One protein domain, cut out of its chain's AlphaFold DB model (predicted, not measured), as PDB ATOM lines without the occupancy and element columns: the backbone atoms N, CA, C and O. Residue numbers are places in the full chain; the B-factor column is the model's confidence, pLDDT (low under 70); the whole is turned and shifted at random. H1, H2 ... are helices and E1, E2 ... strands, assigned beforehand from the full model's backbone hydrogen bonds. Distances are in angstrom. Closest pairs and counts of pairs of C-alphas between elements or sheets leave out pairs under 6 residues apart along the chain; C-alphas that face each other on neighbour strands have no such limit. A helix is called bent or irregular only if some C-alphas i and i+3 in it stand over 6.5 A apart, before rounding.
ATOM      1  N   TRP A  63     -19.031 -24.724  34.642       81.88
ATOM      2  CA  TRP A  63     -18.654 -23.351  34.287       81.88
ATOM      3  C   TRP A  63     -18.681 -22.374  35.468       81.88
ATOM      4  O   TRP A  63     -17.688 -21.660  35.642       81.88
ATOM      5  N   PRO A  64     -19.699 -22.401  36.353       79.38
ATOM      6  CA  PRO A  64     -19.668 -21.613  37.579       79.38
ATOM      7  C   PRO A  64     -18.451 -21.938  38.456       79.38
ATOM      8  O   PRO A  64     -17.773 -21.036  38.930       79.38
ATOM      9  N   GLN A  65     -18.103 -23.215  38.628       79.69
ATOM     10  CA  GLN A  65     -16.974 -23.633  39.465       79.69
ATOM     11  C   GLN A  65     -15.625 -23.244  38.853       79.69
ATOM     12  O   GLN A  65     -14.721 -22.837  39.578       79.69
ATOM     13  N   ARG A  66     -15.467 -23.356  37.528       82.19
ATOM     14  CA  ARG A  66     -14.265 -22.898  36.809       82.19
ATOM     15  C   ARG A  66     -14.078 -21.396  36.959       82.19
ATOM     16  O   ARG A  66     -12.966 -20.939  37.207       82.19
ATOM     17  N   LEU A  67     -15.176 -20.657  36.854       82.31
ATOM     18  CA  LEU A  67     -15.193 -19.216  37.027       82.31
ATOM     19  C   LEU A  67     -14.842 -18.817  38.471       82.31
ATOM     20  O   LEU A  67     -14.000 -17.948  38.677       82.31
ATOM     21  N   GLU A  68     -15.398 -19.502  39.475       84.56
ATOM     22  CA  GLU A  68     -15.012 -19.271  40.873       84.56
ATOM     23  C   GLU A  68     -13.540 -19.601  41.134       84.56
ATOM     24  O   GLU A  68     -12.881 -18.859  41.856       84.56
ATOM     25  N   ARG A  69     -12.986 -20.660  40.525       84.69
ATOM     26  CA  ARG A  69     -11.545 -20.959  40.626       84.69
ATOM     27  C   ARG A  69     -10.695 -19.843  40.030       84.69
ATOM     28  O   ARG A  69      -9.784 -19.380  40.706       84.69
ATOM     29  N   LEU A  70     -11.032 -19.357  38.828       83.94
ATOM     30  CA  LEU A  70     -10.337 -18.217  38.217       83.94
ATOM     31  C   LEU A  70     -10.247 -17.050  39.204       83.94
ATOM     32  O   LEU A  70      -9.166 -16.499  39.398       83.94
ATOM     33  N   PHE A  71     -11.363 -16.686  39.834       86.75
ATOM     34  CA  PHE A  71     -11.417 -15.554  40.757       86.75
ATOM     35  C   PHE A  71     -10.770 -15.831  42.113       86.75
ATOM     36  O   PHE A  71     -10.162 -14.926  42.679       86.75
ATOM     37  N   ALA A  72     -10.842 -17.061  42.618       84.81
ATOM     38  CA  ALA A  72     -10.133 -17.456  43.830       84.81
ATOM     39  C   ALA A  72      -8.610 -17.367  43.646       84.81
ATOM     40  O   ALA A  72      -7.912 -16.850  44.517       84.81
ATOM     41  N   ASP A  73      -8.113 -17.801  42.487       85.06
ATOM     42  CA  ASP A  73      -6.684 -17.809  42.168       85.06
ATOM     43  C   ASP A  73      -6.162 -16.412  41.780       85.06
ATOM     44  O   ASP A  73      -4.959 -16.147  41.835       85.06
ATOM     45  N   ASN A  74      -7.059 -15.492  41.403       86.25
ATOM     46  CA  ASN A  74      -6.718 -14.175  40.872       86.25
ATOM     47  C   ASN A  74      -7.504 -13.047  41.563       86.25
ATOM     48  O   ASN A  74      -8.576 -12.657  41.090       86.25
ATOM     49  N   PRO A  75      -6.943 -12.426  42.621       87.69
ATOM     50  CA  PRO A  75      -7.600 -11.335  43.349       87.69
ATOM     51  C   PRO A  75      -8.003 -10.145  42.464       87.69
ATOM     52  O   PRO A  75      -9.054  -9.538  42.666       87.69
ATOM     53  N   TRP A  76      -7.188  -9.826  41.455       87.50
ATOM     54  CA  TRP A  76      -7.475  -8.767  40.486       87.50
ATOM     55  C   TRP A  76      -8.713  -9.097  39.637       87.50
ATOM     56  O   TRP A  76      -9.559  -8.233  39.427       87.50
ATOM     57  N   ALA A  77      -8.870 -10.354  39.212       88.62
ATOM     58  CA  ALA A  77     -10.012 -10.804  38.424       88.62
ATOM     59  C   ALA A  77     -11.287 -10.828  39.283       88.62
ATOM     60  O   ALA A  77     -12.343 -10.382  38.832       88.62
ATOM     61  N   ALA A  78     -11.179 -11.267  40.544       89.19
ATOM     62  CA  ALA A  78     -12.281 -11.222  41.505       89.19
ATOM     63  C   ALA A  78     -12.786  -9.791  41.731       89.19
ATOM     64  O   ALA A  78     -13.994  -9.548  41.705       89.19
ATOM     65  N   ARG A  79     -11.862  -8.833  41.893       90.06
ATOM     66  CA  ARG A  79     -12.200  -7.416  42.059       90.06
ATOM     67  C   ARG A  79     -12.851  -6.832  40.805       90.06
ATOM     68  O   ARG A  79     -13.821  -6.086  40.922       90.06
ATOM     69  N   THR A  80     -12.367  -7.200  39.618       91.25
ATOM     70  CA  THR A  80     -12.998  -6.826  38.343       91.25
ATOM     71  C   THR A  80     -14.439  -7.328  38.266       91.25
ATOM     72  O   THR A  80     -15.335  -6.537  37.967       91.25
ATOM     73  N   ARG A  81     -14.691  -8.603  38.605       91.94
ATOM     74  CA  ARG A  81     -16.055  -9.149  38.672       91.94
ATOM     75  C   ARG A  81     -16.929  -8.352  39.632       91.94
ATOM     76  O   ARG A  81     -18.026  -7.962  39.253       91.94
ATOM     77  N   GLU A  82     -16.464  -8.124  40.859       91.69
ATOM     78  CA  GLU A  82     -17.229  -7.413  41.888       91.69
ATOM     79  C   GLU A  82     -17.673  -6.026  41.400       91.69
ATOM     80  O   GLU A  82     -18.848  -5.669  41.504       91.69
ATOM     81  N   LEU A  83     -16.750  -5.260  40.810       91.69
ATOM     82  CA  LEU A  83     -17.025  -3.912  40.318       91.69
ATOM     83  C   LEU A  83     -18.049  -3.908  39.178       91.69
ATOM     84  O   LEU A  83     -18.987  -3.110  39.219       91.69
ATOM     85  N   LEU A  84     -17.901  -4.803  38.198       92.38
ATOM     86  CA  LEU A  84     -18.796  -4.872  37.040       92.38
ATOM     87  C   LEU A  84     -20.174  -5.433  37.424       92.38
ATOM     88  O   LEU A  84     -21.194  -4.785  37.193       92.38
ATOM     89  N   CYS A  85     -20.215  -6.585  38.095       91.56
ATOM     90  CA  CYS A  85     -21.458  -7.274  38.452       91.56
ATOM     91  C   CYS A  85     -22.274  -6.564  39.542       91.56
ATOM     92  O   CYS A  85     -23.442  -6.886  39.737       91.56
ATOM     93  N   SER A  86     -21.700  -5.580  40.246       88.50
ATOM     94  CA  SER A  86     -22.466  -4.747  41.183       88.50
ATOM     95  C   SER A  86     -23.480  -3.823  40.497       88.50
ATOM     96  O   SER A  86     -24.408  -3.350  41.154       88.50
ATOM     97  N   ARG A  87     -23.302  -3.531  39.199       87.62
ATOM     98  CA  ARG A  87     -24.157  -2.590  38.450       87.62
ATOM     99  C   ARG A  87     -24.611  -3.090  37.084       87.62
ATOM    100  O   ARG A  87     -25.534  -2.500  36.534       87.62
ATOM    101  N   LEU A  88     -23.978  -4.128  36.544       87.75
ATOM    102  CA  LEU A  88     -24.257  -4.657  35.213       87.75
ATOM    103  C   LEU A  88     -24.680  -6.126  35.291       87.75
ATOM    104  O   LEU A  88     -24.092  -6.903  36.042       87.75
ATOM    105  N   SER A  89     -25.666  -6.505  34.478       82.00
ATOM    106  CA  SER A  89     -26.065  -7.902  34.257       82.00
ATOM    107  C   SER A  89     -25.473  -8.493  32.977       82.00
ATOM    108  O   SER A  89     -25.152  -9.678  32.944       82.00
ATOM    109  N   ASP A  90     -25.280  -7.665  31.948       89.44
ATOM    110  CA  ASP A  90     -24.928  -8.107  30.595       89.44
ATOM    111  C   ASP A  90     -23.430  -7.906  30.353       89.44
ATOM    112  O   ASP A  90     -22.999  -7.036  29.591       89.44
ATOM    113  N   VAL A  91     -22.632  -8.687  31.081       94.00
ATOM    114  CA  VAL A  91     -21.168  -8.676  31.006       94.00
ATOM    115  C   VAL A  91     -20.669 -10.094  30.795       94.00
ATOM    116  O   VAL A  91     -21.031 -11.012  31.535       94.00
ATOM    117  N   TYR A  92     -19.801 -10.261  29.809       95.38
ATOM    118  CA  TYR A  92     -19.339 -11.556  29.342       95.38
ATOM    119  C   TYR A  92     -17.817 -11.586  29.291       95.38
ATOM    120  O   TYR A  92     -17.194 -10.651  28.794       95.38
ATOM    121  N   LEU A  93     -17.224 -12.682  29.757       95.00
ATOM    122  CA  LEU A  93     -15.882 -13.072  29.334       95.00
ATOM    123  C   LEU A  93     -15.999 -13.752  27.977       95.00
ATOM    124  O   LEU A  93     -16.883 -14.586  27.796       95.00
ATOM    125  N   VAL A  94     -15.125 -13.428  27.033       94.50
ATOM    126  CA  VAL A  94     -15.197 -13.962  25.665       94.50
ATOM    127  C   VAL A  94     -13.843 -14.466  25.172       94.50
ATOM    128  O   VAL A  94     -12.810 -14.277  25.812       94.50
ATOM    129  N   GLY A  95     -13.826 -15.106  24.002       90.12
ATOM    130  CA  GLY A  95     -12.588 -15.295  23.250       90.12
ATOM    131  C   GLY A  95     -11.622 -16.318  23.843       90.12
ATOM    132  O   GLY A  95     -12.011 -17.387  24.318       90.12
ATOM    133  N   GLY A  96     -10.330 -15.988  23.755       88.94
ATOM    134  CA  GLY A  96      -9.246 -16.878  24.167       88.94
ATOM    135  C   GLY A  96      -9.276 -17.188  25.661       88.94
ATOM    136  O   GLY A  96      -9.004 -18.323  26.035       88.94
ATOM    137  N   CYS A  97      -9.702 -16.230  26.491       89.56
ATOM    138  CA  CYS A  97      -9.834 -16.416  27.935       89.56
ATOM    139  C   CYS A  97     -10.767 -17.589  28.271       89.56
ATOM    140  O   CYS A  97     -10.407 -18.471  29.048       89.56
ATOM    141  N   VAL A  98     -11.957 -17.642  27.661       92.25
ATOM    142  CA  VAL A  98     -12.936 -18.711  27.927       92.25
ATOM    143  C   VAL A  98     -12.397 -20.068  27.478       92.25
ATOM    144  O   VAL A  98     -12.471 -21.043  28.223       92.25
ATOM    145  N   ARG A  99     -11.775 -20.127  26.296       93.00
ATOM    146  CA  ARG A  99     -11.110 -21.334  25.786       93.00
ATOM    147  C   ARG A  99      -9.998 -21.821  26.715       93.00
ATOM    148  O   ARG A  99      -9.907 -23.009  27.014       93.00
ATOM    149  N   ASP A 100      -9.133 -20.919  27.155       90.19
ATOM    150  CA  ASP A 100      -7.967 -21.261  27.964       90.19
ATOM    151  C   ASP A 100      -8.385 -21.707  29.378       90.19
ATOM    152  O   ASP A 100      -7.813 -22.665  29.902       90.19
ATOM    153  N   LEU A 101      -9.481 -21.155  29.922       88.56
ATOM    154  CA  LEU A 101     -10.137 -21.655  31.139       88.56
ATOM    155  C   LEU A 101     -10.624 -23.103  30.991       88.56
ATOM    156  O   LEU A 101     -10.542 -23.891  31.938       88.56
ATOM    157  N   MET A 102     -11.129 -23.486  29.815       86.94
ATOM    158  CA  MET A 102     -11.519 -24.877  29.557       86.94
ATOM    159  C   MET A 102     -10.317 -25.808  29.548       86.94
ATOM    160  O   MET A 102     -10.367 -26.891  30.134       86.94
ATOM    161  N   LEU A 103      -9.249 -25.368  28.883       87.12
ATOM    162  CA  LEU A 103      -8.004 -26.110  28.723       87.12
ATOM    163  C   LEU A 103      -7.160 -26.151  30.007       87.12
ATOM    164  O   LEU A 103      -6.162 -26.867  30.039       87.12
ATOM    165  N   GLY A 104      -7.551 -25.410  31.051       85.44
ATOM    166  CA  GLY A 104      -6.798 -25.313  32.303       85.44
ATOM    167  C   GLY A 104      -5.465 -24.583  32.134       85.44
ATOM    168  O   GLY A 104      -4.515 -24.867  32.860       85.44
ATOM    169  N   ARG A 105      -5.370 -23.686  31.146       84.94
ATOM    170  CA  ARG A 105      -4.180 -22.864  30.912       84.94
ATOM    171  C   ARG A 105      -4.207 -21.634  31.830       84.94
ATOM    172  O   ARG A 105      -5.293 -21.161  32.172       84.94
ATOM    173  N   PRO A 106      -3.039 -21.097  32.220       81.31
ATOM    174  CA  PRO A 106      -2.964 -19.825  32.927       81.31
ATOM    175  C   PRO A 106      -3.655 -18.703  32.143       81.31
ATOM    176  O   PRO A 106      -3.485 -18.593  30.929       81.31
ATOM    177  N   ILE A 107      -4.425 -17.874  32.846       83.31
ATOM    178  CA  ILE A 107      -5.096 -16.706  32.272       83.31
ATOM    179  C   ILE A 107      -4.295 -15.462  32.629       83.31
ATOM    180  O   ILE A 107      -4.123 -15.142  33.806       83.31
ATOM    181  N   HIS A 108      -3.812 -14.772  31.600       79.50
ATOM    182  CA  HIS A 108      -3.061 -13.525  31.739       79.50
ATOM    183  C   HIS A 108      -3.861 -12.304  31.292       79.50
ATOM    184  O   HIS A 108      -3.576 -11.209  31.761       79.50
ATOM    185  N   ASP A 109      -4.901 -12.513  30.483       87.00
ATOM    186  CA  ASP A 109      -5.715 -11.455  29.896       87.00
ATOM    187  C   ASP A 109      -7.204 -11.786  30.036       87.00
ATOM    188  O   ASP A 109      -7.600 -12.947  29.892       87.00
ATOM    189  N   LEU A 110      -8.033 -10.774  30.304       91.50
ATOM    190  CA  LEU A 110      -9.492 -10.897  30.261       91.50
ATOM    191  C   LEU A 110     -10.054 -10.063  29.116       91.50
ATOM    192  O   LEU A 110     -10.011  -8.835  29.164       91.50
ATOM    193  N   ASP A 111     -10.664 -10.744  28.151       93.31
ATOM    194  CA  ASP A 111     -11.495 -10.119  27.129       93.31
ATOM    195  C   ASP A 111     -12.927 -10.009  27.669       93.31
ATOM    196  O   ASP A 111     -13.611 -11.021  27.859       93.31
ATOM    197  N   ILE A 112     -13.372  -8.785  27.941       94.94
ATOM    198  CA  ILE A 112     -14.672  -8.461  28.524       94.94
ATOM    199  C   ILE A 112     -15.531  -7.742  27.484       94.94
ATOM    200  O   ILE A 112     -15.167  -6.690  26.955       94.94
ATOM    201  N   VAL A 113     -16.714  -8.289  27.233       94.56
ATOM    202  CA  VAL A 113     -17.732  -7.695  26.363       94.56
ATOM    203  C   VAL A 113     -18.944  -7.309  27.203       94.56
ATOM    204  O   VAL A 113     -19.373  -8.078  28.064       94.56
ATOM    205  N   MET A 114     -19.508  -6.124  26.965       93.06
ATOM    206  CA  MET A 114     -20.685  -5.631  27.689       93.06
ATOM    207  C   MET A 114     -21.636  -4.816  26.808       93.06
ATOM    208  O   MET A 114     -21.250  -4.326  25.749       93.06
ATOM    209  N   SER A 115     -22.887  -4.657  27.238       90.25
ATOM    210  CA  SER A 115     -23.865  -3.808  26.535       90.25
ATOM    211  C   SER A 115     -23.659  -2.300  26.772       90.25
ATOM    212  O   SER A 115     -24.040  -1.485  25.924       90.25
ATOM    213  N   ASP A 116     -23.037  -1.946  27.901       89.50
ATOM    214  CA  ASP A 116     -22.787  -0.576  28.372       89.50
ATOM    215  C   ASP A 116     -21.490   0.038  27.782       89.50
ATOM    216  O   ASP A 116     -20.804  -0.562  26.952       89.50
ATOM    217  N   ASP A 117     -21.150   1.261  28.195       89.62
ATOM    218  CA  ASP A 117     -19.960   2.000  27.769       89.62
ATOM    219  C   ASP A 117     -18.668   1.386  28.342       89.62
ATOM    220  O   ASP A 117     -18.239   1.668  29.470       89.62
ATOM    221  N   ALA A 118     -18.024   0.554  27.524       92.00
ATOM    222  CA  ALA A 118     -16.771  -0.120  27.844       92.00
ATOM    223  C   ALA A 118     -15.612   0.841  28.170       92.00
ATOM    224  O   ALA A 118     -14.770   0.512  29.009       92.00
ATOM    225  N   VAL A 119     -15.570   2.042  27.580       92.88
ATOM    226  CA  VAL A 119     -14.527   3.048  27.849       92.88
ATOM    227  C   VAL A 119     -14.720   3.645  29.236       92.88
ATOM    228  O   VAL A 119     -13.771   3.711  30.025       92.88
ATOM    229  N   GLN A 120     -15.952   4.031  29.571       92.88
ATOM    230  CA  GLN A 120     -16.278   4.544  30.898       92.88
ATOM    231  C   GLN A 120     -15.998   3.494  31.981       92.88
ATOM    232  O   GLN A 120     -15.410   3.811  33.021       92.88
ATOM    233  N   TRP A 121     -16.401   2.245  31.746       93.62
ATOM    234  CA  TRP A 121     -16.171   1.150  32.683       93.62
ATOM    235  C   TRP A 121     -14.697   0.782  32.809       93.62
ATOM    236  O   TRP A 121     -14.213   0.638  33.932       93.62
ATOM    237  N   GLY A 122     -13.960   0.733  31.701       93.38
ATOM    238  CA  GLY A 122     -12.517   0.521  31.711       93.38
ATOM    239  C   GLY A 122     -11.790   1.596  32.520       93.38
ATOM    240  O   GLY A 122     -10.938   1.270  33.346       93.38
ATOM    241  N   ARG A 123     -12.188   2.871  32.386       94.31
ATOM    242  CA  ARG A 123     -11.604   3.957  33.183       94.31
ATOM    243  C   ARG A 123     -11.864   3.775  34.678       94.31
ATOM    244  O   ARG A 123     -10.938   3.893  35.476       94.31
ATOM    245  N   ARG A 124     -13.102   3.446  35.057       93.00
ATOM    246  CA  ARG A 124     -13.464   3.185  36.462       93.00
ATOM    247  C   ARG A 124     -12.703   1.994  37.039       93.00
ATOM    248  O   ARG A 124     -12.255   2.075  38.179       93.00
ATOM    249  N   LEU A 125     -12.560   0.908  36.277       93.44
ATOM    250  CA  LEU A 125     -11.759  -0.245  36.692       93.44
ATOM    251  C   LEU A 125     -10.305   0.157  36.915       93.44
ATOM    252  O   LEU A 125      -9.746  -0.179  37.953       93.44
ATOM    253  N   ALA A 126      -9.713   0.910  35.987       93.94
ATOM    254  CA  ALA A 126      -8.339   1.371  36.117       93.94
ATOM    255  C   ALA A 126      -8.132   2.215  37.383       93.94
ATOM    256  O   ALA A 126      -7.217   1.935  38.157       93.94
ATOM    257  N   ASP A 127      -9.025   3.175  37.645       93.31
ATOM    258  CA  ASP A 127      -8.956   4.026  38.837       93.31
ATOM    259  C   ASP A 127      -9.105   3.202  40.140       93.31
ATOM    260  O   ASP A 127      -8.419   3.468  41.125       93.31
ATOM    261  N   GLN A 128      -9.964   2.173  40.157       92.38
ATOM    262  CA  GLN A 128     -10.181   1.310  41.331       92.38
ATOM    263  C   GLN A 128      -9.070   0.279  41.562       92.38
ATOM    264  O   GLN A 128      -8.832  -0.121  42.700       92.38
ATOM    265  N   LEU A 129      -8.419  -0.176  40.493       90.44
ATOM    266  CA  LEU A 129      -7.341  -1.164  40.544       90.44
ATOM    267  C   LEU A 129      -5.950  -0.516  40.639       90.44
ATOM    268  O   LEU A 129      -4.965  -1.232  40.800       90.44
ATOM    269  N   GLY A 130      -5.856   0.813  40.525       90.50
ATOM    270  CA  GLY A 130      -4.575   1.521  40.440       90.50
ATOM    271  C   GLY A 130      -3.789   1.164  39.175       90.50
ATOM    272  O   GLY A 130      -2.563   1.080  39.211       90.50
ATOM    273  N   ALA A 131      -4.491   0.899  38.074       92.12
ATOM    274  CA  ALA A 131      -3.934   0.382  36.828       92.12
ATOM    275  C   ALA A 131      -3.812   1.470  35.744       92.12
ATOM    276  O   ALA A 131      -4.457   2.518  35.803       92.12
ATOM    277  N   GLY A 132      -2.986   1.212  34.727       92.56
ATOM    278  CA  GLY A 132      -2.916   2.059  33.533       92.56
ATOM    279  C   GLY A 132      -4.180   1.925  32.678       92.56
ATOM    280  O   GLY A 132      -4.819   0.876  32.686       92.56
ATOM    281  N   PHE A 133      -4.528   2.963  31.917       93.25
ATOM    282  CA  PHE A 133      -5.717   2.977  31.062       93.25
ATOM    283  C   PHE A 133      -5.420   3.585  29.694       93.25
ATOM    284  O   PHE A 133      -4.867   4.683  29.616       93.25
ATOM    285  N   TYR A 134      -5.854   2.902  28.637       91.06
ATOM    286  CA  TYR A 134      -5.720   3.345  27.252       91.06
ATOM    287  C   TYR A 134      -7.023   3.100  26.494       91.06
ATOM    288  O   TYR A 134      -7.637   2.044  26.630       91.06
ATOM    289  N   VAL A 135      -7.425   4.055  25.660       89.19
ATOM    290  CA  VAL A 135      -8.479   3.833  24.661       89.19
ATOM    291  C   VAL A 135      -7.783   3.383  23.384       89.19
ATOM    292  O   VAL A 135      -6.975   4.133  22.838       89.19
ATOM    293  N   LEU A 136      -8.034   2.143  22.963       82.06
ATOM    294  CA  LEU A 136      -7.389   1.548  21.788       82.06
ATOM    295  C   LEU A 136      -8.062   1.999  20.493       82.06
ATOM    296  O   LEU A 136      -7.388   2.252  19.501       82.06
ATOM    297  N   ASP A 137      -9.387   2.115  20.527       78.56
ATOM    298  CA  ASP A 137     -10.205   2.554  19.404       78.56
ATOM    299  C   ASP A 137     -11.373   3.372  19.958       78.56
ATOM    300  O   ASP A 137     -12.231   2.859  20.683       78.56
ATOM    301  N   VAL A 138     -11.367   4.669  19.651       75.50
ATOM    302  CA  VAL A 138     -12.385   5.613  20.125       75.50
ATOM    303  C   VAL A 138     -13.726   5.369  19.432       75.50
ATOM    304  O   VAL A 138     -14.765   5.530  20.064       75.50
ATOM    305  N   GLU A 139     -13.721   4.968  18.158       74.06
ATOM    306  CA  GLU A 139     -14.942   4.783  17.367       74.06
ATOM    307  C   GLU A 139     -15.692   3.522  17.788       74.06
ATOM    308  O   GLU A 139     -16.916   3.528  17.903       74.06
ATOM    309  N   ARG A 140     -14.951   2.446  18.058       71.38
ATOM    310  CA  ARG A 140     -15.520   1.162  18.484       71.38
ATOM    311  C   ARG A 140     -15.639   1.014  20.003       71.38
ATOM    312  O   ARG A 140     -16.202   0.034  20.481       71.38
ATOM    313  N   GLY A 141     -15.127   1.979  20.767       81.31
ATOM    314  CA  GLY A 141     -15.204   1.978  22.226       81.31
ATOM    315  C   GLY A 141     -14.367   0.877  22.883       81.31
ATOM    316  O   GLY A 141     -14.767   0.350  23.920       81.31
ATOM    317  N   PHE A 142     -13.222   0.517  22.295       88.44
ATOM    318  CA  PHE A 142     -12.298  -0.452  22.889       88.44
ATOM    319  C   PHE A 142     -11.404   0.223  23.927       88.44
ATOM    320  O   PHE A 142     -10.695   1.193  23.636       88.44
ATOM    321  N   ALA A 143     -11.384  -0.339  25.130       92.81
ATOM    322  CA  ALA A 143     -10.599   0.155  26.248       92.81
ATOM    323  C   ALA A 143      -9.679  -0.945  26.777       92.81
ATOM    324  O   ALA A 143     -10.088  -2.095  26.890       92.81
ATOM    325  N   ARG A 144      -8.453  -0.588  27.149       94.38
ATOM    326  CA  ARG A 144      -7.486  -1.496  27.765       94.38
ATOM    327  C   ARG A 144      -7.069  -0.977  29.127       94.38
ATOM    328  O   ARG A 144      -6.582   0.150  29.253       94.38
ATOM    329  N   VAL A 145      -7.212  -1.824  30.137       93.81
ATOM    330  CA  VAL A 145      -6.677  -1.612  31.483       93.81
ATOM    331  C   VAL A 145      -5.421  -2.462  31.638       93.81
ATOM    332  O   VAL A 145      -5.443  -3.657  31.359       93.81
ATOM    333  N   VAL A 146      -4.321  -1.847  32.072       92.44
ATOM    334  CA  VAL A 146      -3.012  -2.501  32.203       92.44
ATOM    335  C   VAL A 146      -2.627  -2.579  33.671       92.44
ATOM    336  O   VAL A 146      -2.263  -1.576  34.289       92.44
ATOM    337  N   LEU A 147      -2.688  -3.784  34.223       87.88
ATOM    338  CA  LEU A 147      -2.262  -4.074  35.585       87.88
ATOM    339  C   LEU A 147      -0.763  -4.382  35.584       87.88
ATOM    340  O   LEU A 147      -0.316  -5.394  35.037       87.88
ATOM    341  N   LEU A 148       0.013  -3.502  36.212       80.31
ATOM    342  CA  LEU A 148       1.434  -3.724  36.447       80.31
ATOM    343  C   LEU A 148       1.610  -4.578  37.702       80.31
ATOM    344  O   LEU A 148       1.016  -4.296  38.743       80.31
ATOM    345  N   ARG A 149       2.443  -5.613  37.613       74.38
ATOM    346  CA  ARG A 149       2.770  -6.480  38.745       74.38
ATOM    347  C   ARG A 149       4.278  -6.556  38.925       74.38
ATOM    348  O   ARG A 149       5.015  -6.744  37.961       74.38
ATOM    349  N   GLU A 150       4.736  -6.434  40.166       68.56
ATOM    350  CA  GLU A 150       6.151  -6.618  40.491       68.56
ATOM    351  C   GLU A 150       6.585  -8.046  40.131       68.56
ATOM    352  O   GLU A 150       6.008  -9.011  40.626       68.56
ATOM    353  N   ASN A 151       7.596  -8.176  39.267       61.16
ATOM    354  CA  ASN A 151       8.191  -9.453  38.844       61.16
ATOM    355  C   ASN A 151       7.224 -10.465  38.191       61.16
ATOM    356  O   ASN A 151       7.529 -11.656  38.139       61.16
ATOM    357  N   HIS A 152       6.085 -10.011  37.669       66.81
ATOM    358  CA  HIS A 152       5.141 -10.840  36.918       66.81
ATOM    359  C   HIS A 152       4.806 -10.185  35.572       66.81
ATOM    360  O   HIS A 152       4.914  -8.961  35.455       66.81
ATOM    361  N   PRO A 153       4.389 -10.972  34.561       70.25
ATOM    362  CA  PRO A 153       3.894 -10.411  33.313       70.25
ATOM    363  C   PRO A 153       2.724  -9.461  33.575       70.25
ATOM    364  O   PRO A 153       1.969  -9.614  34.545       70.25
ATOM    365  N   ARG A 154       2.602  -8.459  32.702       83.19
ATOM    366  CA  ARG A 154       1.477  -7.526  32.719       83.19
ATOM    367  C   ARG A 154       0.189  -8.291  32.456       83.19
ATOM    368  O   ARG A 154       0.189  -9.278  31.728       83.19
ATOM    369  N   ILE A 155      -0.886  -7.820  33.070       87.31
ATOM    370  CA  ILE A 155      -2.223  -8.376  32.883       87.31
ATOM    371  C   ILE A 155      -3.046  -7.340  32.134       87.31
ATOM    372  O   ILE A 155      -3.115  -6.180  32.565       87.31
ATOM    373  N   PHE A 156      -3.656  -7.751  31.026       90.81
ATOM    374  CA  PHE A 156      -4.500  -6.883  30.216       90.81
ATOM    375  C   PHE A 156      -5.979  -7.198  30.458       90.81
ATOM    376  O   PHE A 156      -6.413  -8.346  30.400       90.81
ATOM    377  N   LEU A 157      -6.772  -6.164  30.749       93.56
ATOM    378  CA  LEU A 157      -8.230  -6.249  30.686       93.56
ATOM    379  C   LEU A 157      -8.673  -5.467  29.460       93.56
ATOM    380  O   LEU A 157      -8.560  -4.239  29.446       93.56
ATOM    381  N   ASP A 158      -9.165  -6.177  28.458       93.88
ATOM    382  CA  ASP A 158      -9.670  -5.594  27.226       93.88
ATOM    383  C   ASP A 158     -11.186  -5.532  27.302       93.88
ATOM    384  O   ASP A 158     -11.865  -6.551  27.374       93.88
ATOM    385  N   LEU A 159     -11.723  -4.317  27.329       94.38
ATOM    386  CA  LEU A 159     -13.147  -4.056  27.420       94.38
ATOM    387  C   LEU A 159     -13.661  -3.560  26.080       94.38
ATOM    388  O   LEU A 159     -13.070  -2.680  25.450       94.38
ATOM    389  N   SER A 160     -14.803  -4.096  25.683       93.88
ATOM    390  CA  SER A 160     -15.462  -3.742  24.434       93.88
ATOM    391  C   SER A 160     -16.972  -3.798  24.568       93.88
ATOM    392  O   SER A 160     -17.519  -4.471  25.449       93.88
ATOM    393  N   ARG A 161     -17.652  -3.054  23.700       92.62
ATOM    394  CA  ARG A 161     -19.104  -3.123  23.593       92.62
ATOM    395  C   ARG A 161     -19.497  -4.291  22.688       92.62
ATOM    396  O   ARG A 161     -18.779  -4.585  21.739       92.62
ATOM    397  N   ILE A 162     -20.637  -4.923  22.962       91.25
ATOM    398  CA  ILE A 162     -21.222  -5.949  22.083       91.25
ATOM    399  C   ILE A 162     -21.359  -5.388  20.658       91.25
ATOM    400  O   ILE A 162     -22.023  -4.366  20.454       91.25
ATOM    401  N   GLU A 163     -20.775  -6.069  19.668       88.00
ATOM    402  CA  GLU A 163     -20.961  -5.736  18.252       88.00
ATOM    403  C   GLU A 163     -22.266  -6.338  17.696       88.00
ATOM    404  O   GLU A 163     -22.282  -7.377  17.029       88.00
ATOM    405  N   GLY A 164     -23.381  -5.651  17.940       87.00
ATOM    406  CA  GLY A 164     -24.724  -6.069  17.529       87.00
ATOM    407  C   GLY A 164     -25.754  -5.735  18.601       87.00
ATOM    408  O   GLY A 164     -25.488  -4.921  19.486       87.00
ATOM    409  N   GLU A 165     -26.927  -6.364  18.539       85.81
ATOM    410  CA  GLU A 165     -27.936  -6.224  19.600       85.81
ATOM    411  C   GLU A 165     -27.750  -7.260  20.714       85.81
ATOM    412  O   GLU A 165     -28.144  -7.028  21.857       85.81
ATOM    413  N   ARG A 166     -27.152  -8.411  20.388       90.88
ATOM    414  CA  ARG A 166     -26.996  -9.552  21.298       90.88
ATOM    415  C   ARG A 166     -25.606 -10.168  21.199       90.88
ATOM    416  O   ARG A 166     -24.950 -10.082  20.164       90.88
ATOM    417  N   ILE A 167     -25.181 -10.841  22.266       93.31
ATOM    418  CA  ILE A 167     -23.856 -11.468  22.346       93.31
ATOM    419  C   ILE A 167     -23.633 -12.515  21.245       93.31
ATOM    420  O   ILE A 167     -22.533 -12.624  20.720       93.31
ATOM    421  N   GLU A 168     -24.665 -13.242  20.813       93.88
ATOM    422  CA  GLU A 168     -24.544 -14.242  19.748       93.88
ATOM    423  C   GLU A 168     -24.144 -13.629  18.397       93.88
ATOM    424  O   GLU A 168     -23.467 -14.281  17.601       93.88
ATOM    425  N   GLU A 169     -24.528 -12.375  18.143       92.56
ATOM    426  CA  GLU A 169     -24.163 -11.640  16.927       92.56
ATOM    427  C   GLU A 169     -22.696 -11.196  16.954       92.56
ATOM    428  O   GLU A 169     -22.030 -11.262  15.920       92.56
ATOM    429  N   ASP A 170     -22.168 -10.838  18.131       92.75
ATOM    430  CA  ASP A 170     -20.729 -10.614  18.341       92.75
ATOM    431  C   ASP A 170     -19.945 -11.909  18.088       92.75
ATOM    432  O   ASP A 170     -19.008 -11.945  17.286       92.75
ATOM    433  N   LEU A 171     -20.383 -13.014  18.704       94.38
ATOM    434  CA  LEU A 171     -19.739 -14.319  18.559       94.38
ATOM    435  C   LEU A 171     -19.717 -14.793  17.096       94.38
ATOM    436  O   LEU A 171     -18.733 -15.397  16.668       94.38
ATOM    437  N   ALA A 172     -20.745 -14.465  16.304       93.94
ATOM    438  CA  ALA A 172     -20.830 -14.809  14.882       93.94
ATOM    439  C   ALA A 172     -19.748 -14.141  14.010       93.94
ATOM    440  O   ALA A 172     -19.422 -14.641  12.930       93.94
ATOM    441  N   ARG A 173     -19.184 -13.010  14.457       91.56
ATOM    442  CA  ARG A 173     -18.155 -12.244  13.728       91.56
ATOM    443  C   ARG A 173     -16.738 -12.753  13.989       91.56
ATOM    444  O   ARG A 173     -15.801 -12.362  13.279       91.56
ATOM    445  N   ARG A 174     -16.565 -13.608  14.999       93.06
ATOM    446  CA  ARG A 174     -15.259 -14.100  15.446       93.06
ATOM    447  C   ARG A 174     -14.621 -15.051  14.441       93.06
ATOM    448  O   ARG A 174     -15.198 -15.426  13.422       93.06
ATOM    449  N   ASP A 175     -13.360 -15.359  14.699       94.06
ATOM    450  CA  ASP A 175     -12.510 -16.137  13.809       94.06
ATOM    451  C   ASP A 175     -12.872 -17.628  13.822       94.06
ATOM    452  O   ASP A 175     -13.264 -18.190  12.796       94.06
ATOM    453  N   PHE A 176     -12.785 -18.257  14.992       97.31
ATOM    454  CA  PHE A 176     -12.930 -19.698  15.171       97.31
ATOM    455  C   PHE A 176     -13.952 -20.015  16.251       97.31
ATOM    456  O   PHE A 176     -14.076 -19.279  17.228       97.31
ATOM    457  N   THR A 177     -14.633 -21.150  16.110       97.31
ATOM    458  CA  THR A 177     -15.651 -21.626  17.062       97.31
ATOM    459  C   THR A 177     -15.116 -21.673  18.490       97.31
ATOM    460  O   THR A 177     -15.758 -21.189  19.413       97.31
ATOM    461  N   ILE A 178     -13.873 -22.129  18.662       95.75
ATOM    462  CA  ILE A 178     -13.190 -22.210  19.961       95.75
ATOM    463  C   ILE A 178     -12.951 -20.845  20.626       95.75
ATOM    464  O   ILE A 178     -12.689 -20.800  21.819       95.75
ATOM    465  N   ASN A 179     -13.013 -19.744  19.872       95.25
ATOM    466  CA  ASN A 179     -12.937 -18.371  20.383       95.25
ATOM    467  C   ASN A 179     -14.306 -17.668  20.339       95.25
ATOM    468  O   ASN A 179     -14.424 -16.532  20.798       95.25
ATOM    469  N   ALA A 180     -15.331 -18.315  19.783       95.75
ATOM    470  CA  ALA A 180     -16.704 -17.832  19.698       95.75
ATOM    471  C   ALA A 180     -17.540 -18.337  20.884       95.75
ATOM    472  O   ALA A 180     -18.667 -18.797  20.725       95.75
ATOM    473  N   LEU A 181     -16.947 -18.234  22.073       95.00
ATOM    474  CA  LEU A 181     -17.524 -18.608  23.356       95.00
ATOM    475  C   LEU A 181     -17.706 -17.349  24.201       95.00
ATOM    476  O   LEU A 181     -16.807 -16.503  24.235       95.00
ATOM    477  N   ALA A 182     -18.829 -17.257  24.907       95.31
ATOM    478  CA  ALA A 182     -19.061 -16.240  25.924       95.31
ATOM    479  C   ALA A 182     -19.462 -16.894  27.248       95.31
ATOM    480  O   ALA A 182     -20.270 -17.813  27.279       95.31
ATOM    481  N   LEU A 183     -18.914 -16.407  28.353       93.94
ATOM    482  CA  LEU A 183     -19.253 -16.836  29.700       93.94
ATOM    483  C   LEU A 183     -19.808 -15.634  30.458       93.94
ATOM    484  O   LEU A 183     -19.105 -14.639  30.630       93.94
ATOM    485  N   GLU A 184     -21.058 -15.716  30.910       93.00
ATOM    486  CA  GLU A 184     -21.668 -14.666  31.731       93.00
ATOM    487  C   GLU A 184     -20.844 -14.448  32.999       93.00
ATOM    488  O   GLU A 184     -20.733 -15.341  33.839       93.00
ATOM    489  N   LEU A 185     -20.285 -13.247  33.153       90.62
ATOM    490  CA  LEU A 185     -19.336 -12.930  34.219       90.62
ATOM    491  C   LEU A 185     -19.968 -13.067  35.613       90.62
ATOM    492  O   LEU A 185     -19.293 -13.440  36.574       90.62
ATOM    493  N   CYS A 186     -21.265 -12.769  35.718       87.69
ATOM    494  CA  CYS A 186     -21.989 -12.751  36.986       87.69
ATOM    495  C   CYS A 186     -22.705 -14.076  37.286       87.69
ATOM    496  O   CYS A 186     -22.781 -14.475  38.444       87.69
ATOM    497  N   ALA A 187     -23.223 -14.760  36.259       84.56
ATOM    498  CA  ALA A 187     -24.022 -15.980  36.418       84.56
ATOM    499  C   ALA A 187     -23.235 -17.278  36.164       84.56
ATOM    500  O   ALA A 187     -23.687 -18.354  36.550       84.56
ATOM    501  N   GLY A 188     -22.075 -17.207  35.502       86.75
ATOM    502  CA  GLY A 188     -21.265 -18.377  35.158       86.75
ATOM    503  C   GLY A 188     -21.892 -19.292  34.103       86.75
ATOM    504  O   GLY A 188     -21.509 -20.457  34.004       86.75
ATOM    505  N   ARG A 189     -22.859 -18.796  33.323       90.25
ATOM    506  CA  ARG A 189     -23.504 -19.539  32.236       90.25
ATOM    507  C   ARG A 189     -22.715 -19.380  30.938       90.25
ATOM    508  O   ARG A 189     -22.435 -18.258  30.519       90.25
ATOM    509  N   LEU A 190     -22.381 -20.501  30.300       91.94
ATOM    510  CA  LEU A 190     -21.753 -20.517  28.979       91.94
ATOM    511  C   LEU A 190     -22.801 -20.280  27.880       91.94
ATOM    512  O   LEU A 190     -23.870 -20.889  27.882       91.94
ATOM    513  N   ILE A 191     -22.443 -19.439  26.918       93.81
ATOM    514  CA  ILE A 191     -23.144 -19.182  25.665       93.81
ATOM    515  C   ILE A 191     -22.210 -19.627  24.534       93.81
ATOM    516  O   ILE A 191     -21.148 -19.040  24.315       93.81
ATOM    517  N   ASP A 192     -22.607 -20.691  23.837       94.94
ATOM    518  CA  ASP A 192     -21.847 -21.313  22.748       94.94
ATOM    519  C   ASP A 192     -22.775 -21.655  21.567       94.94
ATOM    520  O   ASP A 192     -23.245 -22.790  21.437       94.94
ATOM    521  N   PRO A 193     -23.093 -20.676  20.703       93.94
ATOM    522  CA  PRO A 193     -23.990 -20.891  19.572       93.94
ATOM    523  C   PRO A 193     -23.359 -21.708  18.430       93.94
ATOM    524  O   PRO A 193     -24.081 -22.123  17.523       93.94
ATOM    525  N   PHE A 194     -22.040 -21.951  18.451       95.06
ATOM    526  CA  PHE A 194     -21.301 -22.546  17.329       95.06
ATOM    527  C   PHE A 194     -20.614 -23.885  17.650       95.06
ATOM    528  O   PHE A 194     -19.886 -24.401  16.800       95.06
ATOM    529  N   ASP A 195     -20.874 -24.479  18.818       94.31
ATOM    530  CA  ASP A 195     -20.242 -25.716  19.314       94.31
ATOM    531  C   ASP A 195     -18.709 -25.596  19.446       94.31
ATOM    532  O   ASP A 195     -17.948 -26.520  19.138       94.31
ATOM    533  N   GLY A 196     -18.240 -24.430  19.901       94.69
ATOM    534  CA  GLY A 196     -16.845 -24.186  20.246       94.69
ATOM    535  C   GLY A 196     -16.368 -25.070  21.395       94.69
ATOM    536  O   GLY A 196     -15.239 -25.559  21.364       94.69
ATOM    537  N   GLU A 197     -17.230 -25.359  22.372       93.12
ATOM    538  CA  GLU A 197     -16.919 -26.273  23.465       93.12
ATOM    539  C   GLU A 197     -16.675 -27.695  22.939       93.12
ATOM    540  O   GLU A 197     -15.713 -28.366  23.338       93.12
ATOM    541  N   GLY A 198     -17.525 -28.156  22.017       93.06
ATOM    542  CA  GLY A 198     -17.343 -29.428  21.332       93.06
ATOM    543  C   GLY A 198     -16.038 -29.473  20.540       93.06
ATOM    544  O   GLY A 198     -15.314 -30.467  20.616       93.06
ATOM    545  N   ASP A 199     -15.699 -28.397  19.831       95.69
ATOM    546  CA  ASP A 199     -14.461 -28.296  19.050       95.69
ATOM    547  C   ASP A 199     -13.202 -28.279  19.930       95.69
ATOM    548  O   ASP A 199     -12.225 -28.959  19.604       95.69
ATOM    549  N   VAL A 200     -13.236 -27.624  21.098       93.25
ATOM    550  CA  VAL A 200     -12.160 -27.702  22.103       93.25
ATOM    551  C   VAL A 200     -11.971 -29.141  22.588       93.25
ATOM    552  O   VAL A 200     -10.841 -29.633  22.628       93.25
ATOM    553  N   ARG A 201     -13.062 -29.858  22.901       91.00
ATOM    554  CA  ARG A 201     -12.999 -31.272  23.323       91.00
ATOM    555  C   ARG A 201     -12.450 -32.182  22.224       91.00
ATOM    556  O   ARG A 201     -11.672 -33.088  22.515       91.00
ATOM    557  N   ARG A 202     -12.841 -31.941  20.968       94.38
ATOM    558  CA  ARG A 202     -12.364 -32.688  19.791       94.38
ATOM    559  C   ARG A 202     -10.966 -32.260  19.331       94.38
ATOM    560  O   ARG A 202     -10.378 -32.962  18.513       94.38
ATOM    561  N   ARG A 203     -10.425 -31.154  19.861       95.62
ATOM    562  CA  ARG A 203      -9.164 -30.521  19.433       95.62
ATOM    563  C   ARG A 203      -9.163 -30.175  17.943       95.62
ATOM    564  O   ARG A 203      -8.231 -30.508  17.203       95.62
ATOM    565  N   ILE A 204     -10.238 -29.529  17.505       96.62
ATOM    566  CA  ILE A 204     -10.446 -29.094  16.123       96.62
ATOM    567  C   ILE A 204     -10.512 -27.569  16.090       96.62
ATOM    568  O   ILE A 204     -11.197 -26.943  16.893       96.62
ATOM    569  N   LEU A 205      -9.803 -26.968  15.143       97.44
ATOM    570  CA  LEU A 205      -9.916 -25.561  14.802       97.44
ATOM    571  C   LEU A 205     -10.829 -25.426  13.580       97.44
ATOM    572  O   LEU A 205     -10.447 -25.806  12.471       97.44
ATOM    573  N   ARG A 206     -12.029 -24.884  13.795       97.56
ATOM    574  CA  ARG A 206     -13.066 -24.692  12.773       97.56
ATOM    575  C   ARG A 206     -13.473 -23.214  12.707       97.56
ATOM    576  O   ARG A 206     -13.560 -22.575  13.758       97.56
ATOM    577  N   PRO A 207     -13.689 -22.632  11.513       97.31
ATOM    578  CA  PRO A 207     -14.153 -21.258  11.394       97.31
ATOM    579  C   PRO A 207     -15.600 -21.135  11.872       97.31
ATOM    580  O   PRO A 207     -16.389 -22.066  11.712       97.31
ATOM    581  N   VAL A 208     -15.963 -19.966  12.402       95.56
ATOM    582  CA  VAL A 208     -17.363 -19.669  12.761       95.56
ATOM    583  C   VAL A 208     -18.248 -19.642  11.513       95.56
ATOM    584  O   VAL A 208     -19.342 -20.201  11.501       95.56
ATOM    585  N   THR A 209     -17.755 -19.016  10.442       94.25
ATOM    586  CA  THR A 209     -18.462 -18.896   9.161       94.25
ATOM    587  C   THR A 209     -17.541 -19.244   7.990       94.25
ATOM    588  O   THR A 209     -16.326 -19.051   8.082       94.25
ATOM    589  N   PRO A 210     -18.077 -19.689   6.839       92.12
ATOM    590  CA  PRO A 210     -17.261 -19.942   5.650       92.12
ATOM    591  C   PRO A 210     -16.513 -18.704   5.132       92.12
ATOM    592  O   PRO A 210     -15.524 -18.858   4.420       92.12
ATOM    593  N   GLN A 211     -16.976 -17.495   5.475       94.50
ATOM    594  CA  GLN A 211     -16.381 -16.206   5.105       94.50
ATOM    595  C   GLN A 211     -15.379 -15.691   6.149       94.50
ATOM    596  O   GLN A 211     -14.852 -14.594   5.991       94.50
ATOM    597  N   ALA A 212     -15.092 -16.459   7.208       94.06
ATOM    598  CA  ALA A 212     -14.253 -15.996   8.310       94.06
ATOM    599  C   ALA A 212     -12.877 -15.491   7.849       94.06
ATOM    600  O   ALA A 212     -12.412 -14.507   8.414       94.06
ATOM    601  N   ILE A 213     -12.260 -16.122   6.839       96.88
ATOM    602  CA  ILE A 213     -10.975 -15.687   6.266       96.88
ATOM    603  C   ILE A 213     -11.155 -14.498   5.317       96.88
ATOM    604  O   ILE A 213     -10.398 -13.543   5.414       96.88
ATOM    605  N   ALA A 214     -12.166 -14.510   4.441       95.94
ATOM    606  CA  ALA A 214     -12.445 -13.386   3.540       95.94
ATOM    607  C   ALA A 214     -12.697 -12.066   4.288       95.94
ATOM    608  O   ALA A 214     -12.277 -11.008   3.830       95.94
ATOM    609  N   ASN A 215     -13.368 -12.134   5.440       94.25
ATOM    610  CA  ASN A 215     -13.686 -10.961   6.251       94.25
ATOM    611  C   ASN A 215     -12.454 -10.356   6.946       94.25
ATOM    612  O   ASN A 215     -12.468  -9.172   7.269       94.25
ATOM    613  N   ASP A 216     -11.434 -11.169   7.232       95.94
ATOM    614  CA  ASP A 216     -10.228 -10.756   7.954       95.94
ATOM    615  C   ASP A 216      -9.074 -11.732   7.632       95.94
ATOM    616  O   ASP A 216      -8.853 -12.714   8.359       95.94
ATOM    617  N   PRO A 217      -8.372 -11.512   6.503       97.38
ATOM    618  CA  PRO A 217      -7.372 -12.429   5.957       97.38
ATOM    619  C   PRO A 217      -6.268 -12.856   6.924       97.38
ATOM    620  O   PRO A 217      -5.804 -13.998   6.834       97.38
ATOM    621  N   ILE A 218      -5.876 -12.012   7.893       97.75
ATOM    622  CA  ILE A 218      -4.863 -12.381   8.903       97.75
ATOM    623  C   ILE A 218      -5.217 -13.668   9.666       97.75
ATOM    624  O   ILE A 218      -4.331 -14.387  10.144       97.75
ATOM    625  N   ARG A 219      -6.511 -14.013   9.743       97.56
ATOM    626  CA  ARG A 219      -6.997 -15.241  10.381       97.56
ATOM    627  C   ARG A 219      -6.403 -16.501   9.755       97.56
ATOM    628  O   ARG A 219      -6.303 -17.507  10.446       97.56
ATOM    629  N   ALA A 220      -5.939 -16.457   8.505       98.25
ATOM    630  CA  ALA A 220      -5.220 -17.574   7.896       98.25
ATOM    631  C   ALA A 220      -3.891 -17.869   8.619       98.25
ATOM    632  O   ALA A 220      -3.611 -19.022   8.952       98.25
ATOM    633  N   VAL A 221      -3.101 -16.836   8.930       98.31
ATOM    634  CA  VAL A 221      -1.847 -16.970   9.698       98.31
ATOM    635  C   VAL A 221      -2.159 -17.336  11.151       98.31
ATOM    636  O   VAL A 221      -1.553 -18.254  11.712       98.31
ATOM    637  N   ARG A 222      -3.177 -16.686  11.733       97.94
ATOM    638  CA  ARG A 222      -3.659 -16.975  13.091       97.94
ATOM    639  C   ARG A 222      -4.111 -18.425  13.251       97.94
ATOM    640  O   ARG A 222      -3.852 -19.020  14.293       97.94
ATOM    641  N   ALA A 223      -4.745 -19.011  12.232       97.81
ATOM    642  CA  ALA A 223      -5.180 -20.405  12.250       97.81
ATOM    643  C   ALA A 223      -3.992 -21.358  12.400       97.81
ATOM    644  O   ALA A 223      -4.020 -22.255  13.241       97.81
ATOM    645  N   VAL A 224      -2.926 -21.133  11.624       97.81
ATOM    646  CA  VAL A 224      -1.700 -21.937  11.711       97.81
ATOM    647  C   VAL A 224      -1.053 -21.790  13.085       97.81
ATOM    648  O   VAL A 224      -0.675 -22.795  13.690       97.81
ATOM    649  N   ARG A 225      -0.984 -20.560  13.612       97.62
ATOM    650  CA  ARG A 225      -0.445 -20.305  14.951       97.62
ATOM    651  C   ARG A 225      -1.259 -21.017  16.029       97.62
ATOM    652  O   ARG A 225      -0.675 -21.735  16.830       97.62
ATOM    653  N   LEU A 226      -2.578 -20.822  16.068       96.31
ATOM    654  CA  LEU A 226      -3.442 -21.404  17.101       96.31
ATOM    655  C   LEU A 226      -3.451 -22.931  17.038       96.31
ATOM    656  O   LEU A 226      -3.406 -23.576  18.080       96.31
ATOM    657  N   ALA A 227      -3.461 -23.513  15.836       96.50
ATOM    658  CA  ALA A 227      -3.352 -24.958  15.674       96.50
ATOM    659  C   ALA A 227      -2.046 -25.495  16.284       96.50
ATOM    660  O   ALA A 227      -2.076 -26.490  17.007       96.50
ATOM    661  N   ALA A 228      -0.921 -24.810  16.051       95.00
ATOM    662  CA  ALA A 228       0.372 -25.186  16.619       95.00
ATOM    663  C   ALA A 228       0.454 -24.950  18.137       95.00
ATOM    664  O   ALA A 228       0.943 -25.809  18.863       95.00
ATOM    665  N   GLU A 229      -0.047 -23.814  18.624       93.62
ATOM    666  CA  GLU A 229      -0.030 -23.446  20.043       93.62
ATOM    667  C   GLU A 229      -0.879 -24.395  20.898       93.62
ATOM    668  O   GLU A 229      -0.464 -24.804  21.979       93.62
ATOM    669  N   LEU A 230      -2.067 -24.754  20.408       92.75
ATOM    670  CA  LEU A 230      -3.030 -25.580  21.137       92.75
ATOM    671  C   LEU A 230      -2.864 -27.082  20.854       92.75
ATOM    672  O   LEU A 230      -3.472 -27.908  21.536       92.75
ATOM    673  N   GLY A 231      -2.077 -27.451  19.838       93.44
ATOM    674  CA  GLY A 231      -1.978 -28.828  19.348       93.44
ATOM    675  C   GLY A 231      -3.287 -29.327  18.724       93.44
ATOM    676  O   GLY A 231      -3.668 -30.484  18.919       93.44
ATOM    677  N   PHE A 232      -4.014 -28.442  18.037       95.31
ATOM    678  CA  PHE A 232      -5.306 -28.740  17.415       95.31
ATOM    679  C   PHE A 232      -5.133 -29.095  15.939       95.31
ATOM    680  O   PHE A 232      -4.250 -28.593  15.242       95.31
ATOM    681  N   SER A 233      -6.019 -29.955  15.446       96.19
ATOM    682  CA  SER A 233      -6.154 -30.226  14.016       96.19
ATOM    683  C   SER A 233      -6.969 -29.123  13.337       96.19
ATOM    684  O   SER A 233      -7.849 -28.526  13.950       96.19
ATOM    685  N   VAL A 234      -6.673 -28.829  12.073       96.00
ATOM    686  CA  VAL A 234      -7.390 -27.808  11.294       96.00
ATOM    687  C   VAL A 234      -8.496 -28.492  10.498       96.00
ATOM    688  O   VAL A 234      -8.213 -29.441   9.766       96.00
ATOM    689  N   ASP A 235      -9.735 -28.017  10.636       96.44
ATOM    690  CA  ASP A 235     -10.882 -28.553   9.899       96.44
ATOM    691  C   ASP A 235     -10.711 -28.385   8.377       96.44
ATOM    692  O   ASP A 235     -10.138 -27.404   7.896       96.44
ATOM    693  N   ALA A 236     -11.249 -29.324   7.598       96.31
ATOM    694  CA  ALA A 236     -11.192 -29.293   6.140       96.31
ATOM    695  C   ALA A 236     -11.834 -28.019   5.571       96.31
ATOM    696  O   ALA A 236     -11.256 -27.392   4.680       96.31
ATOM    697  N   SER A 237     -12.963 -27.582   6.145       96.25
ATOM    698  CA  SER A 237     -13.640 -26.345   5.731       96.25
ATOM    699  C   SER A 237     -12.761 -25.102   5.933       96.25
ATOM    700  O   SER A 237     -12.767 -24.186   5.108       96.25
ATOM    701  N   LEU A 238     -11.938 -25.092   6.990       97.06
ATOM    702  CA  LEU A 238     -10.980 -24.022   7.253       97.06
ATOM    703  C   LEU A 238      -9.858 -24.016   6.213       97.06
ATOM    704  O   LEU A 238      -9.494 -22.961   5.703       97.06
ATOM    705  N   LEU A 239      -9.315 -25.191   5.881       96.81
ATOM    706  CA  LEU A 239      -8.267 -25.317   4.866       96.81
ATOM    707  C   LEU A 239      -8.754 -24.833   3.496       96.81
ATOM    708  O   LEU A 239      -8.007 -24.171   2.776       96.81
ATOM    709  N   GLU A 240      -9.998 -25.143   3.132       96.06
ATOM    710  CA  GLU A 240     -10.628 -24.644   1.907       96.06
ATOM    711  C   GLU A 240     -10.792 -23.121   1.926       96.06
ATOM    712  O   GLU A 240     -10.402 -22.461   0.960       96.06
ATOM    713  N   ALA A 241     -11.289 -22.555   3.031       97.31
ATOM    714  CA  ALA A 241     -11.420 -21.107   3.191       97.31
ATOM    715  C   ALA A 241     -10.062 -20.391   3.091       97.31
ATOM    716  O   ALA A 241      -9.942 -19.397   2.378       97.31
ATOM    717  N   ILE A 242      -9.013 -20.928   3.726       97.75
ATOM    718  CA  ILE A 242      -7.653 -20.379   3.637       97.75
ATOM    719  C   ILE A 242      -7.154 -20.408   2.190       97.75
ATOM    720  O   ILE A 242      -6.692 -19.389   1.685       97.75
ATOM    721  N   ARG A 243      -7.262 -21.543   1.489       95.62
ATOM    722  CA  ARG A 243      -6.786 -21.643   0.096       95.62
ATOM    723  C   ARG A 243      -7.506 -20.677  -0.840       95.62
ATOM    724  O   ARG A 243      -6.877 -20.159  -1.761       95.62
ATOM    725  N   ARG A 244      -8.803 -20.456  -0.611       96.44
ATOM    726  CA  ARG A 244      -9.637 -19.557  -1.412       96.44
ATOM    727  C   ARG A 244      -9.313 -18.085  -1.152       96.44
ATOM    728  O   ARG A 244      -9.139 -17.337  -2.109       96.44
ATOM    729  N   ASP A 245      -9.195 -17.691   0.117       97.56
ATOM    730  CA  ASP A 245      -9.256 -16.277   0.514       97.56
ATOM    731  C   ASP A 245      -7.919 -15.701   1.023       97.56
ATOM    732  O   ASP A 245      -7.811 -14.491   1.210       97.56
ATOM    733  N   ALA A 246      -6.866 -16.517   1.198       95.38
ATOM    734  CA  ALA A 246      -5.561 -16.047   1.693       95.38
ATOM    735  C   ALA A 246      -4.925 -14.937   0.838       95.38
ATOM    736  O   ALA A 246      -4.041 -14.242   1.326       95.38
ATOM    737  N   GLY A 247      -5.381 -14.738  -0.404       96.69
ATOM    738  CA  GLY A 247      -4.981 -13.608  -1.247       96.69
ATOM    739  C   GLY A 247      -5.176 -12.240  -0.600       96.69
ATOM    740  O   GLY A 247      -4.368 -11.347  -0.837       96.69
ATOM    741  N   GLY A 248      -6.176 -12.098   0.275       96.94
ATOM    742  CA  GLY A 248      -6.412 -10.855   1.005       96.94
ATOM    743  C   GLY A 248      -5.284 -10.471   1.971       96.94
ATOM    744  O   GLY A 248      -5.187  -9.307   2.340       96.94
ATOM    745  N   LEU A 249      -4.386 -11.402   2.329       96.94
ATOM    746  CA  LEU A 249      -3.223 -11.113   3.178       96.94
ATOM    747  C   LEU A 249      -2.281 -10.062   2.575       96.94
ATOM    748  O   LEU A 249      -1.533  -9.441   3.319       96.94
ATOM    749  N   ALA A 250      -2.300  -9.860   1.254       95.31
ATOM    750  CA  ALA A 250      -1.467  -8.852   0.597       95.31
ATOM    751  C   ALA A 250      -1.821  -7.408   1.010       95.31
ATOM    752  O   ALA A 250      -0.951  -6.542   0.973       95.31
ATOM    753  N   GLU A 251      -3.069  -7.170   1.424       95.25
ATOM    754  CA  GLU A 251      -3.575  -5.853   1.841       95.25
ATOM    755  C   GLU A 251      -3.576  -5.678   3.372       95.25
ATOM    756  O   GLU A 251      -3.998  -4.646   3.893       95.25
ATOM    757  N   GLU A 252      -3.123  -6.689   4.119       96.19
ATOM    758  CA  GLU A 252      -3.094  -6.646   5.579       96.19
ATOM    759  C   GLU A 252      -1.994  -5.731   6.118       96.19
ATOM    760  O   GLU A 252      -0.911  -5.588   5.544       96.19
ATOM    761  N   SER A 253      -2.248  -5.150   7.294       96.44
ATOM    762  CA  SER A 253      -1.244  -4.339   7.990       96.44
ATOM    763  C   SER A 253       0.002  -5.186   8.313       96.44
ATOM    764  O   SER A 253      -0.118  -6.264   8.916       96.44
ATOM    765  N   PRO A 254       1.216  -4.692   7.990       96.81
ATOM    766  CA  PRO A 254       2.453  -5.396   8.309       96.81
ATOM    767  C   PRO A 254       2.635  -5.663   9.802       96.81
ATOM    768  O   PRO A 254       3.208  -6.685  10.167       96.81
ATOM    769  N   GLU A 255       2.130  -4.787  10.670       96.12
ATOM    770  CA  GLU A 255       2.158  -4.946  12.123       96.12
ATOM    771  C   GLU A 255       1.328  -6.157  12.574       96.12
ATOM    772  O   GLU A 255       1.784  -6.922  13.422       96.12
ATOM    773  N   ARG A 256       0.146  -6.388  11.980       96.56
ATOM    774  CA  ARG A 256      -0.691  -7.566  12.285       96.56
ATOM    775  C   ARG A 256      -0.018  -8.857  11.821       96.56
ATOM    776  O   ARG A 256       0.037  -9.828  12.577       96.56
ATOM    777  N   ILE A 257       0.549  -8.852  10.607       98.12
ATOM    778  CA  ILE A 257       1.337  -9.982  10.084       98.12
ATOM    779  C   ILE A 257       2.520 -10.266  11.007       98.12
ATOM    780  O   ILE A 257       2.739 -11.407  11.416       98.12
ATOM    781  N   GLN A 258       3.262  -9.226  11.375       97.56
ATOM    782  CA  GLN A 258       4.412  -9.339  12.253       97.56
ATOM    783  C   GLN A 258       4.044  -9.907  13.621       97.56
ATOM    784  O   GLN A 258       4.752 -10.785  14.104       97.56
ATOM    785  N   GLN A 259       2.948  -9.457  14.234       96.06
ATOM    786  CA  GLN A 259       2.506  -9.949  15.539       96.06
ATOM    787  C   GLN A 259       2.165 -11.441  15.498       96.06
ATOM    788  O   GLN A 259       2.620 -12.196  16.360       96.06
ATOM    789  N   GLU A 260       1.411 -11.885  14.491       97.81
ATOM    790  CA  GLU A 260       1.035 -13.294  14.346       97.81
ATOM    791  C   GLU A 260       2.251 -14.182  14.047       97.81
ATOM    792  O   GLU A 260       2.426 -15.220  14.688       97.81
ATOM    793  N   LEU A 261       3.143 -13.750  13.147       98.12
ATOM    794  CA  LEU A 261       4.386 -14.471  12.853       98.12
ATOM    795  C   LEU A 261       5.330 -14.505  14.053       98.12
ATOM    796  O   LEU A 261       5.923 -15.540  14.334       98.12
ATOM    797  N   HIS A 262       5.461 -13.398  14.782       97.50
ATOM    798  CA  HIS A 262       6.316 -13.330  15.961       97.50
ATOM    799  C   HIS A 262       5.800 -14.267  17.057       97.50
ATOM    800  O   HIS A 262       6.574 -15.059  17.584       97.50
TER     801      HIS A 262
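AT A GLANCE: This is residues 63 to 262 of the 562 residues of the protein "HD domain-containing protein" of Anaerolineae bacterium (UniProt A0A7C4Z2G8). The model has two lobes: a strongly twisted six-stranded sheet with H2 and H4 over one face, and a group of helices, H7 to H10, clear of that sheet. H3 stands beside the sheet, and H6, which touches H3, comes between the lobes along the chain. The printed part has 200 residues, with ten named helices and six strands in the order H1 H2 E1 H3 E2 H4 E3 E4 E5 H5 E6 H6 H7 H8 H9 H10. The sheet is mixed, in the order E3 E4 E5 E2 E1 E6, and the class is mixed, helices and strands. The whole is compact, with a radius of gyration of the C-alphas of 16.9 A and spans of 47 by 39 by 34 A.

HOW THE PARTS SIT: H1, residues 63 to 73, only grazes the sheet, and touches H2, residues 75 to 85, only at the corner, C-alphas 71 and 78 being closest at 4.5 A. E1, residues 91 to 94, is the antiparallel neighbour of E2, residues 109 to 114 (N 92 to O 113, 2.8 A), and of E6, residues 182 to 184 (N 93 to O 183, 2.9 A). E3, residues 132 to 137, E4, residues 142 to 147, and E5, residues 155 to 161, form a meander, each strand the antiparallel neighbour of the one before, with N 134 and O 144 2.9 A apart and N 159 and O 143 2.8 A apart. E5 and E2 are parallel, with N 112 and O 158 2.8 A apart. H4, residues 118 to 129, runs along the strands over E4 and E5 at a height of 7.6 A over the sheet; H2 is on the same face, over E2, at 9.1 A, making two layers, helices on one face of a sheet. H2 and H4 touch, C-alphas 80 and 125 being closest at 6.9 A, at a steep tilt of 45 degrees, opposite ways. E2, H4, E3 and E5, H5, E6 are split strand-helix-strand units, two strands running the same way with other strands between, each with a right-handed crossover; H5, residues 167 to 172, lies over none of the strands. H3, residues 95 to 103, stands at the sheet's level and touches H6, residues 196 to 202, C-alphas 99 and 200 being closest at 7.4 A. H7, residues 212 to 215, touches H9, residues 236 to 251, C-alphas 214 and 245 being closest at 5.3 A. H8, residues 219 to 230, touches H10, residues 254 to 262, with its residues 221 to 225 alone, C-alphas 222 and 260 being closest at 6.1 A, at a shallow tilt of 19 degrees, the same way. In H1 to H6, H8 and H10 every O i to N i+4 pair is within hydrogen-bond range; in H9 7 of 12 are, and H7 is too short for such a pair.

IN THESE COORDINATES: H1 begins at C-alpha 63, (-18.654, -23.351, 34.287). H9 measures 25.0 A from first to last C-alpha and is irregular, C-alphas 244 and 247 being 7.6 A apart, with a kink of 48 degrees near residue 244. E5 measures 20.0 A. H10 ends at C-alpha 262, (6.316, -13.330, 15.961).

THE WHOLE: The C-alphas farthest apart, those of Gln 128 and Arg 244, are 47.6 A apart. The printed part has no cut. The link from E6 to H6, 11 residues, is long. Mean pLDDT of the printed part is 91.3, and residues 150 to 152 are under 70.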